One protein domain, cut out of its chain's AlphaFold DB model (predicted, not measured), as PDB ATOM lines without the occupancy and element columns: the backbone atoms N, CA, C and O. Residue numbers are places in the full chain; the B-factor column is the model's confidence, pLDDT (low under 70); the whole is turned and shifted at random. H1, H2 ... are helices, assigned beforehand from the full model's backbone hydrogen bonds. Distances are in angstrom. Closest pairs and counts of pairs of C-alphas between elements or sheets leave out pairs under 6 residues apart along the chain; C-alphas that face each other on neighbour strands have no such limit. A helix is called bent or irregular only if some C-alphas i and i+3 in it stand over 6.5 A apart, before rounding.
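Overview. This is residues 3 to 64 of the 64 residues of an uncharacterized protein of Bacillus cereus (UniProt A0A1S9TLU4). An open frame of helices: the longest helix, H3, makes one long side, H1 runs the opposite way loosely side by side with the later part of it, H4 crosses one end of the pair, and the four-residue H2 sits at the turn at the other end. The contacts within this frame are few, and residues 3 to 9, with no named element, lie outside it. The printed part has 62 residues with four named helices, H1, H2, H3 and H4 in that order along the chain, and no named strand; the class is all helix, with 41 of the 62 residues in helices. The whole is only just compact, close to loose, with a radius of gyration of the C-alphas of 12.5 A, and the C-alphas span 33 by 24 by 22 A.

Along the chain. H3 is residues 34 to 49, Leu 34 to Ser 49, and is 22.4 A long from first to last C-alpha. It begins with C-alpha 34 at (200.123, 369.528, 340.980) and ends with C-alpha 49 at (207.324, 388.836, 332.107). After Asp 50, H4 takes residues 51 to 62, Ser 51 to Leu 62, with 16.4 A from first to last C-alpha and its last C-alpha at (192.653, 397.253, 322.033). H2, which comes before H3, is residues 27 to 30, Pro 27 to Thr 30, and measures 5.2 A from first to last C-alpha. H1 is residues 13 to 21, Phe 13 to Ala 21, 13.8 A long, and begins with C-alpha 13 at (195.391, 395.876, 333.198). H1 is irregular, but only just: C-alphas 14 and 17 are 6.7 A apart.

Arrangement. H3 and H1 are close but not clearly touching; their closest C-alphas, those of Thr 15 and Ile 48, are 7.1 A apart. They run opposite ways at a shallow tilt of 9 degrees, and their centres are 13.9 A apart. H3 and H4 only just touch, with 3 pairs of C-alphas within 8 A, and they touch only at the corner by their link. The closest C-alphas there are those of Gln 47 and Phe 53, 6.1 A apart; H3 takes part with residues 47 to 48 alone and H4 with residues 53 to 54 alone. The lines of H3 and H4 are about perpendicular, at 84 degrees. H4 also touches H1, with 5 pairs of C-alphas within 8 A, the closest being those of Tyr 14 and Gln 58 at 5.8 A. H1 and H4 are about perpendicular, at 83 degrees. H2 touches no helix: it is close to H3 but not clearly touching, with the C-alphas of Arg 29 and Arg 37 closest at 7.3 A, and it is apart from both H1 and H4. In H3 and H4 every O i to N i+4 pair is within hydrogen-bond range; in H1 it is 3 of 5, and H2 is too short for such a pair.

Size, cuts and confidence. The two C-alphas farthest apart are those of Leu 34 and Leu 63, at 35.3 A. The first and last printed C-alphas, those of Arg 3 and His 64, are 25.5 A apart, and His 64 is the chain's last residue. The printed part has no cut. The links from H1 to H2, from H2 to H3 and from H3 to H4 are tight, with 5, 3 and 1 residues between the helices. The mean pLDDT of the printed part is 71.3; residues 3 to 25 and 61 to 64 are under 70, 27 residues of low confidence in this model. H1 has a mean pLDDT of 65, and H3 one of 82.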
ATOM      1  N   ARG A   3     194.254 391.065 344.767       45.84
ATOM      2  CA  ARG A   3     195.047 392.175 345.335       45.84
ATOM      3  C   ARG A   3     196.547 391.888 345.514       45.84
ATOM      4  O   ARG A   3     197.327 392.826 345.468       45.84
ATOM      5  N   LYS A   4     196.968 390.626 345.687       49.91
ATOM      6  CA  LYS A   4     198.404 390.287 345.788       49.91
ATOM      7  C   LYS A   4     199.130 390.338 344.436       49.91
ATOM      8  O   LYS A   4     200.339 390.518 344.427       49.91
ATOM      9  N   PHE A   5     198.408 390.222 343.319       50.56
ATOM     10  CA  PHE A   5     198.971 390.330 341.969       50.56
ATOM     11  C   PHE A   5     199.046 391.777 341.473       50.56
ATOM     12  O   PHE A   5     199.933 392.085 340.692       50.56
ATOM     13  N   LEU A   6     198.195 392.676 341.984       45.75
ATOM     14  CA  LEU A   6     198.277 394.120 341.703       45.75
ATOM     15  C   LEU A   6     199.551 394.780 342.263       45.75
ATOM     16  O   LEU A   6     199.889 395.883 341.857       45.75
ATOM     17  N   LEU A   7     200.251 394.116 343.191       49.66
ATOM     18  CA  LEU A   7     201.542 394.561 343.738       49.66
ATOM     19  C   LEU A   7     202.751 394.058 342.930       49.66
ATOM     20  O   LEU A   7     203.886 394.404 343.249       49.66
ATOM     21  N   LEU A   8     202.536 393.237 341.898       55.69
ATOM     22  CA  LEU A   8     203.576 392.947 340.919       55.69
ATOM     23  C   LEU A   8     203.606 394.133 339.958       55.69
ATOM     24  O   LEU A   8     202.702 394.278 339.142       55.69
ATOM     25  N   ASN A   9     204.647 394.960 340.052       52.34
ATOM     26  CA  ASN A   9     204.846 396.157 339.220       52.34
ATOM     27  C   ASN A   9     204.762 395.890 337.699       52.34
ATOM     28  O   ASN A   9     204.648 396.825 336.914       52.34
ATOM     29  N   ASP A  10     204.794 394.621 337.288       57.38
ATOM     30  CA  ASP A  10     204.742 394.154 335.904       57.38
ATOM     31  C   ASP A  10     203.361 393.687 335.413       57.38
ATOM     32  O   ASP A  10     203.228 393.345 334.233       57.38
ATOM     33  N   VAL A  11     202.345 393.647 336.285       57.28
ATOM     34  CA  VAL A  11     200.985 393.206 335.935       57.28
ATOM     35  C   VAL A  11     200.151 394.421 335.534       57.28
ATOM     36  O   VAL A  11     199.600 395.143 336.363       57.28
ATOM     37  N   THR A  12     200.059 394.653 334.229       62.12
ATOM     38  CA  THR A  12     199.226 395.695 333.619       62.12
ATOM     39  C   THR A  12     197.775 395.229 333.452       62.12
ATOM     40  O   THR A  12     197.489 394.030 333.464       62.12
ATOM     41  N   PHE A  13     196.835 396.164 333.261       63.28
ATOM     42  CA  PHE A  13     195.391 395.876 333.198       63.28
ATOM     43  C   PHE A  13     195.016 394.773 332.188       63.28
ATOM     44  O   PHE A  13     194.225 393.885 332.495       63.28
ATOM     45  N   TYR A  14     195.652 394.753 331.017       65.50
ATOM     46  CA  TYR A  14     195.418 393.755 329.963       65.50
ATOM     47  C   TYR A  14     196.053 392.380 330.243       65.50
ATOM     48  O   TYR A  14     195.727 391.402 329.578       65.50
ATOM     49  N   THR A  15     196.924 392.261 331.252       65.12
ATOM     50  CA  THR A  15     197.435 390.961 331.730       65.12
ATOM     51  C   THR A  15     196.562 390.358 332.834       65.12
ATOM     52  O   THR A  15     196.702 389.173 333.140       65.12
ATOM     53  N   ILE A  16     195.608 391.122 333.388       67.56
ATOM     54  CA  ILE A  16     194.671 390.648 334.418       67.56
ATOM     55  C   ILE A  16     193.866 389.432 333.940       67.56
ATOM     56  O   ILE A  16     193.788 388.480 334.713       67.56
ATOM     57  N   PRO A  17     193.310 389.372 332.712       64.69
ATOM     58  CA  PRO A  17     192.588 388.187 332.246       64.69
ATOM     59  C   PRO A  17     193.478 386.941 332.178       64.69
ATOM     60  O   PRO A  17     193.064 385.874 332.628       64.69
ATOM     61  N   ALA A  18     194.723 387.085 331.711       65.12
ATOM     62  CA  ALA A  18     195.694 385.991 331.658       65.12
ATOM     63  C   ALA A  18     196.068 385.500 333.068       65.12
ATOM     64  O   ALA A  18     196.018 384.306 333.350       65.12
ATOM     65  N   VAL A  19     196.350 386.421 333.994       66.25
ATOM     66  CA  VAL A  19     196.607 386.105 335.410       66.25
ATOM     67  C   VAL A  19     195.378 385.480 336.078       66.25
ATOM     68  O   VAL A  19     195.504 384.558 336.879       66.25
ATOM     69  N   THR A  20     194.180 385.948 335.740       63.84
ATOM     70  CA  THR A  20     192.922 385.467 336.321       63.84
ATOM     71  C   THR A  20     192.583 384.067 335.817       63.84
ATOM     72  O   THR A  20     192.202 383.219 336.621       63.84
ATOM     73  N   ALA A  21     192.815 383.767 334.536       64.56
ATOM     74  CA  ALA A  21     192.710 382.410 333.995       64.56
ATOM     75  C   ALA A  21     193.650 381.426 334.723       64.56
ATOM     76  O   ALA A  21     193.292 380.275 334.958       64.56
ATOM     77  N   LEU A  22     194.806 381.914 335.188       64.06
ATOM     78  CA  LEU A  22     195.781 381.167 335.993       64.06
ATOM     79  C   LEU A  22     195.476 381.131 337.484       64.06
ATOM     80  O   LEU A  22     196.322 380.710 338.276       64.06
ATOM     81  N   ILE A  23     194.309 381.574 337.922       65.62
ATOM     82  CA  ILE A  23     193.894 381.489 339.328       65.62
ATOM     83  C   ILE A  23     192.505 380.870 339.422       65.62
ATOM     84  O   ILE A  23     192.225 380.151 340.380       65.62
ATOM     85  N   LEU A  24     191.655 381.099 338.421       66.62
ATOM     86  CA  LEU A  24     190.319 380.542 338.392       66.62
ATOM     87  C   LEU A  24     190.362 379.008 338.311       66.62
ATOM     88  O   LEU A  24     191.155 378.439 337.552       66.62
ATOM     89  N   PRO A  25     189.498 378.322 339.076       65.19
ATOM     90  CA  PRO A  25     189.281 376.893 338.933       65.19
ATOM     91  C   PRO A  25     188.486 376.648 337.646       65.19
ATOM     92  O   PRO A  25     187.267 376.503 337.668       65.19
ATOM     93  N   SER A  26     189.170 376.656 336.503       74.81
ATOM     94  CA  SER A  26     188.579 376.171 335.257       74.81
ATOM     95  C   SER A  26     188.490 374.638 335.298       74.81
ATOM     96  O   SER A  26     189.353 374.007 335.917       74.81
ATOM     97  N   PRO A  27     187.506 374.016 334.619       76.00
ATOM     98  CA  PRO A  27     187.393 372.556 334.531       76.00
ATOM     99  C   PRO A  27     188.699 371.882 334.083       76.00
ATOM    100  O   PRO A  27     189.107 370.860 334.631       76.00
ATOM    101  N   PHE A  28     189.406 372.530 333.152       76.44
ATOM    102  CA  PHE A  28     190.717 372.118 332.654       76.44
ATOM    103  C   PHE A  28     191.787 372.087 333.753       76.44
ATOM    104  O   PHE A  28     192.603 371.173 333.833       76.44
ATOM    105  N   ARG A  29     191.768 373.076 334.644       75.94
ATOM    106  CA  ARG A  29     192.760 373.205 335.709       75.94
ATOM    107  C   ARG A  29     192.439 372.344 336.919       75.94
ATOM    108  O   ARG A  29     193.349 371.882 337.609       75.94
ATOM    109  N   THR A  30     191.157 372.089 337.168       81.06
ATOM    110  CA  THR A  30     190.721 371.154 338.208       81.06
ATOM    111  C   THR A  30     191.126 369.716 337.898       81.06
ATOM    112  O   THR A  30     191.448 368.998 338.839       81.06
ATOM    113  N   SER A  31     191.208 369.329 336.619       86.88
ATOM    114  CA  SER A  31     191.709 368.011 336.201       86.88
ATOM    115  C   SER A  31     193.235 367.876 336.215       86.88
ATOM    116  O   SER A  31     193.731 366.758 336.150       86.88
ATOM    117  N   MET A  32     193.986 368.980 336.315       86.62
ATOM    118  CA  MET A  32     195.449 368.930 336.371       86.62
ATOM    119  C   MET A  32     195.970 368.440 337.720       86.62
ATOM    120  O   MET A  32     195.523 368.879 338.788       86.62
ATOM    121  N   THR A  33     197.026 367.642 337.646       90.50
ATOM    122  CA  THR A  33     197.929 367.320 338.747       90.50
ATOM    123  C   THR A  33     198.696 368.555 339.234       90.50
ATOM    124  O   THR A  33     198.770 369.600 338.579       90.50
ATOM    125  N   LEU A  34     199.313 368.445 340.414       85.44
ATOM    126  CA  LEU A  34     200.123 369.528 340.980       85.44
ATOM    127  C   LEU A  34     201.339 369.882 340.107       85.44
ATOM    128  O   LEU A  34     201.684 371.060 340.005       85.44
ATOM    129  N   GLU A  35     201.972 368.899 339.465       87.81
ATOM    130  CA  GLU A  35     203.145 369.126 338.607       87.81
ATOM    131  C   GLU A  35     202.777 369.795 337.276       87.81
ATOM    132  O   GLU A  35     203.476 370.706 336.819       87.81
ATOM    133  N   GLU A  36     201.629 369.441 336.698       86.50
ATOM    134  CA  GLU A  36     201.088 370.127 335.521       86.50
ATOM    135  C   GLU A  36     200.778 371.592 335.839       86.50
ATOM    136  O   GLU A  36     201.206 372.488 335.109       86.50
ATOM    137  N   ARG A  37     200.150 371.864 336.993       82.06
ATOM    138  CA  ARG A  37     199.889 373.244 337.439       82.06
ATOM    139  C   ARG A  37     201.171 374.038 337.673       82.06
ATOM    140  O   ARG A  37     201.215 375.225 337.345       82.06
ATOM    141  N   LYS A  38     202.221 373.424 338.233       82.31
ATOM    142  CA  LYS A  38     203.534 374.080 338.396       82.31
ATOM    143  C   LYS A  38     204.150 374.432 337.044       82.31
ATOM    144  O   LYS A  38     204.645 375.549 336.878       82.31
ATOM    145  N   THR A  39     204.100 373.505 336.092       85.94
ATOM    146  CA  THR A  39     204.651 373.691 334.742       85.94
ATOM    147  C   THR A  39     203.909 374.790 333.990       85.94
ATOM    148  O   THR A  39     204.541 375.721 333.488       85.94
ATOM    149  N   GLU A  40     202.576 374.750 334.007       84.19
ATOM    150  CA  GLU A  40     201.712 375.795 333.458       84.19
ATOM    151  C   GLU A  40     202.030 377.156 334.097       84.19
ATOM    152  O   GLU A  40     202.315 378.130 333.399       84.19
ATOM    153  N   THR A  41     202.073 377.227 335.429       81.25
ATOM    154  CA  THR A  41     202.370 378.476 336.149       81.25
ATOM    155  C   THR A  41     203.737 379.041 335.757       81.25
ATOM    156  O   THR A  41     203.874 380.251 335.567       81.25
ATOM    157  N   LYS A  42     204.757 378.189 335.598       82.19
ATOM    158  CA  LYS A  42     206.099 378.604 335.164       82.19
ATOM    159  C   LYS A  42     206.095 379.134 333.728       82.19
ATOM    160  O   LYS A  42     206.733 380.157 333.473       82.19
ATOM    161  N   PHE A  43     205.380 378.468 332.818       83.00
ATOM    162  CA  PHE A  43     205.212 378.919 331.436       83.00
ATOM    163  C   PHE A  43     204.589 380.316 331.393       83.00
ATOM    164  O   PHE A  43     205.182 381.241 330.842       83.00
ATOM    165  N   TRP A  44     203.448 380.501 332.050       77.50
ATOM    166  CA  TRP A  44     202.746 381.777 332.006       77.50
ATOM    167  C   TRP A  44     203.463 382.897 332.748       77.50
ATOM    168  O   TRP A  44     203.448 384.032 332.281       77.50
ATOM    169  N   LYS A  45     204.156 382.592 333.852       79.62
ATOM    170  CA  LYS A  45     205.033 383.565 334.514       79.62
ATOM    171  C   LYS A  45     206.094 384.090 333.544       79.62
ATOM    172  O   LYS A  45     206.319 385.292 333.500       79.62
ATOM    173  N   LYS A  46     206.711 383.207 332.749       82.31
ATOM    174  CA  LYS A  46     207.685 383.607 331.726       82.31
ATOM    175  C   LYS A  46     207.041 384.500 330.660       82.31
ATOM    176  O   LYS A  46     207.610 385.533 330.340       82.31
ATOM    177  N   GLN A  47     205.867 384.118 330.157       77.69
ATOM    178  CA  GLN A  47     205.150 384.878 329.126       77.69
ATOM    179  C   GLN A  47     204.728 386.270 329.614       77.69
ATOM    180  O   GLN A  47     204.963 387.259 328.937       77.69
ATOM    181  N   ILE A  48     204.166 386.386 330.821       74.12
ATOM    182  CA  ILE A  48     203.729 387.679 331.378       74.12
ATOM    183  C   ILE A  48     204.921 388.609 331.645       74.12
ATOM    184  O   ILE A  48     204.785 389.825 331.552       74.12
ATOM    185  N   SER A  49     206.093 388.056 331.953       75.25
ATOM    186  CA  SER A  49     207.324 388.836 332.107       75.25
ATOM    187  C   SER A  49     207.966 389.243 330.773       75.25
ATOM    188  O   SER A  49     208.806 390.142 330.766       75.25
ATOM    189  N   ASP A  50     207.582 388.634 329.649       82.44
ATOM    190  CA  ASP A  50     208.066 389.005 328.319       82.44
ATOM    191  C   ASP A  50     207.347 390.268 327.814       82.44
ATOM    192  O   ASP A  50     206.123 390.316 327.670       82.44
ATOM    193  N   SER A  51     208.115 391.324 327.535       80.38
ATOM    194  CA  SER A  51     207.600 392.582 326.988       80.38
ATOM    195  C   SER A  51     206.914 392.405 325.635       80.38
ATOM    196  O   SER A  51     205.908 393.062 325.384       80.38
ATOM    197  N   SER A  52     207.416 391.510 324.780       82.44
ATOM    198  CA  SER A  52     206.841 391.275 323.449       82.44
ATOM    199  C   SER A  52     205.455 390.647 323.560       82.44
ATOM    200  O   SER A  52     204.508 391.075 322.899       82.44
ATOM    201  N   PHE A  53     205.318 389.676 324.463       79.31
ATOM    202  CA  PHE A  53     204.046 389.026 324.749       79.31
ATOM    203  C   PHE A  53     203.045 389.983 325.412       79.31
ATOM    204  O   PHE A  53     201.872 390.011 325.035       79.31
ATOM    205  N   ARG A  54     203.503 390.827 326.349       74.88
ATOM    206  CA  ARG A  54     202.666 391.883 326.946       74.88
ATOM    207  C   ARG A  54     202.123 392.848 325.892       74.88
ATOM    208  O   ARG A  54     200.921 393.107 325.888       74.88
ATOM    209  N   SER A  55     202.969 393.321 324.976       77.44
ATOM    210  CA  SER A  55     202.546 394.197 323.876       77.44
ATOM    211  C   SER A  55     201.538 393.517 322.950       77.44
ATOM    212  O   SER A  55     200.550 394.133 322.568       77.44
ATOM    213  N   PHE A  56     201.730 392.233 322.633       79.94
ATOM    214  CA  PHE A  56     200.767 391.462 321.844       79.94
ATOM    215  C   PHE A  56     199.390 391.369 322.520       79.94
ATOM    216  O   PHE A  56     198.372 391.627 321.877       79.94
ATOM    217  N   LEU A  57     199.347 391.063 323.823       72.94
ATOM    218  CA  LEU A  57     198.096 391.039 324.588       72.94
ATOM    219  C   LEU A  57     197.417 392.411 324.627       72.94
ATOM    220  O   LEU A  57     196.196 392.490 324.514       72.94
ATOM    221  N   GLN A  58     198.198 393.484 324.758       70.25
ATOM    222  CA  GLN A  58     197.684 394.848 324.695       70.25
ATOM    223  C   GLN A  58     197.053 395.144 323.327       70.25
ATOM    224  O   GLN A  58     195.956 395.693 323.279       70.25
ATOM    225  N   THR A  59     197.697 394.740 322.229       75.69
ATOM    226  CA  THR A  59     197.150 394.897 320.873       75.69
ATOM    227  C   THR A  59     195.835 394.140 320.699       75.69
ATOM    228  O   THR A  59     194.878 394.713 320.191       75.69
ATOM    229  N   ILE A  60     195.754 392.884 321.157       73.69
ATOM    230  CA  ILE A  60     194.503 392.106 321.107       73.69
ATOM    231  C   ILE A  60     193.397 392.803 321.899       73.69
ATOM    232  O   ILE A  60     192.279 392.914 321.410       73.69
ATOM    233  N   PHE A  61     193.704 393.273 323.109       64.56
ATOM    234  CA  PHE A  61     192.718 393.917 323.972       64.56
ATOM    235  C   PHE A  61     192.207 395.244 323.398       64.56
ATOM    236  O   PHE A  61     191.060 395.593 323.623       64.56
ATOM    237  N   LEU A  62     193.042 395.987 322.667       65.88
ATOM    238  CA  LEU A  62     192.653 397.253 322.033       65.88
ATOM    239  C   LEU A  62     191.868 397.068 320.726       65.88
ATOM    240  O   LEU A  62     191.220 398.007 320.273       65.88
ATOM    241  N   LEU A  63     191.961 395.892 320.103       61.62
ATOM    242  CA  LEU A  63     191.228 395.553 318.883       61.62
ATOM    243  C   LEU A  63     189.819 395.010 319.158       61.62
ATOM    244  O   LEU A  63     189.072 394.803 318.200       61.62
ATOM    245  N   HIS A  64     189.467 394.766 320.423       50.03
ATOM    246  CA  HIS A  64     188.183 394.205 320.828       50.03
ATOM    247  C   HIS A  64     187.368 395.179 321.676       50.03
ATOM    248  O   HIS A  64     186.130 395.170 321.491       50.03
TER     249      HIS A  64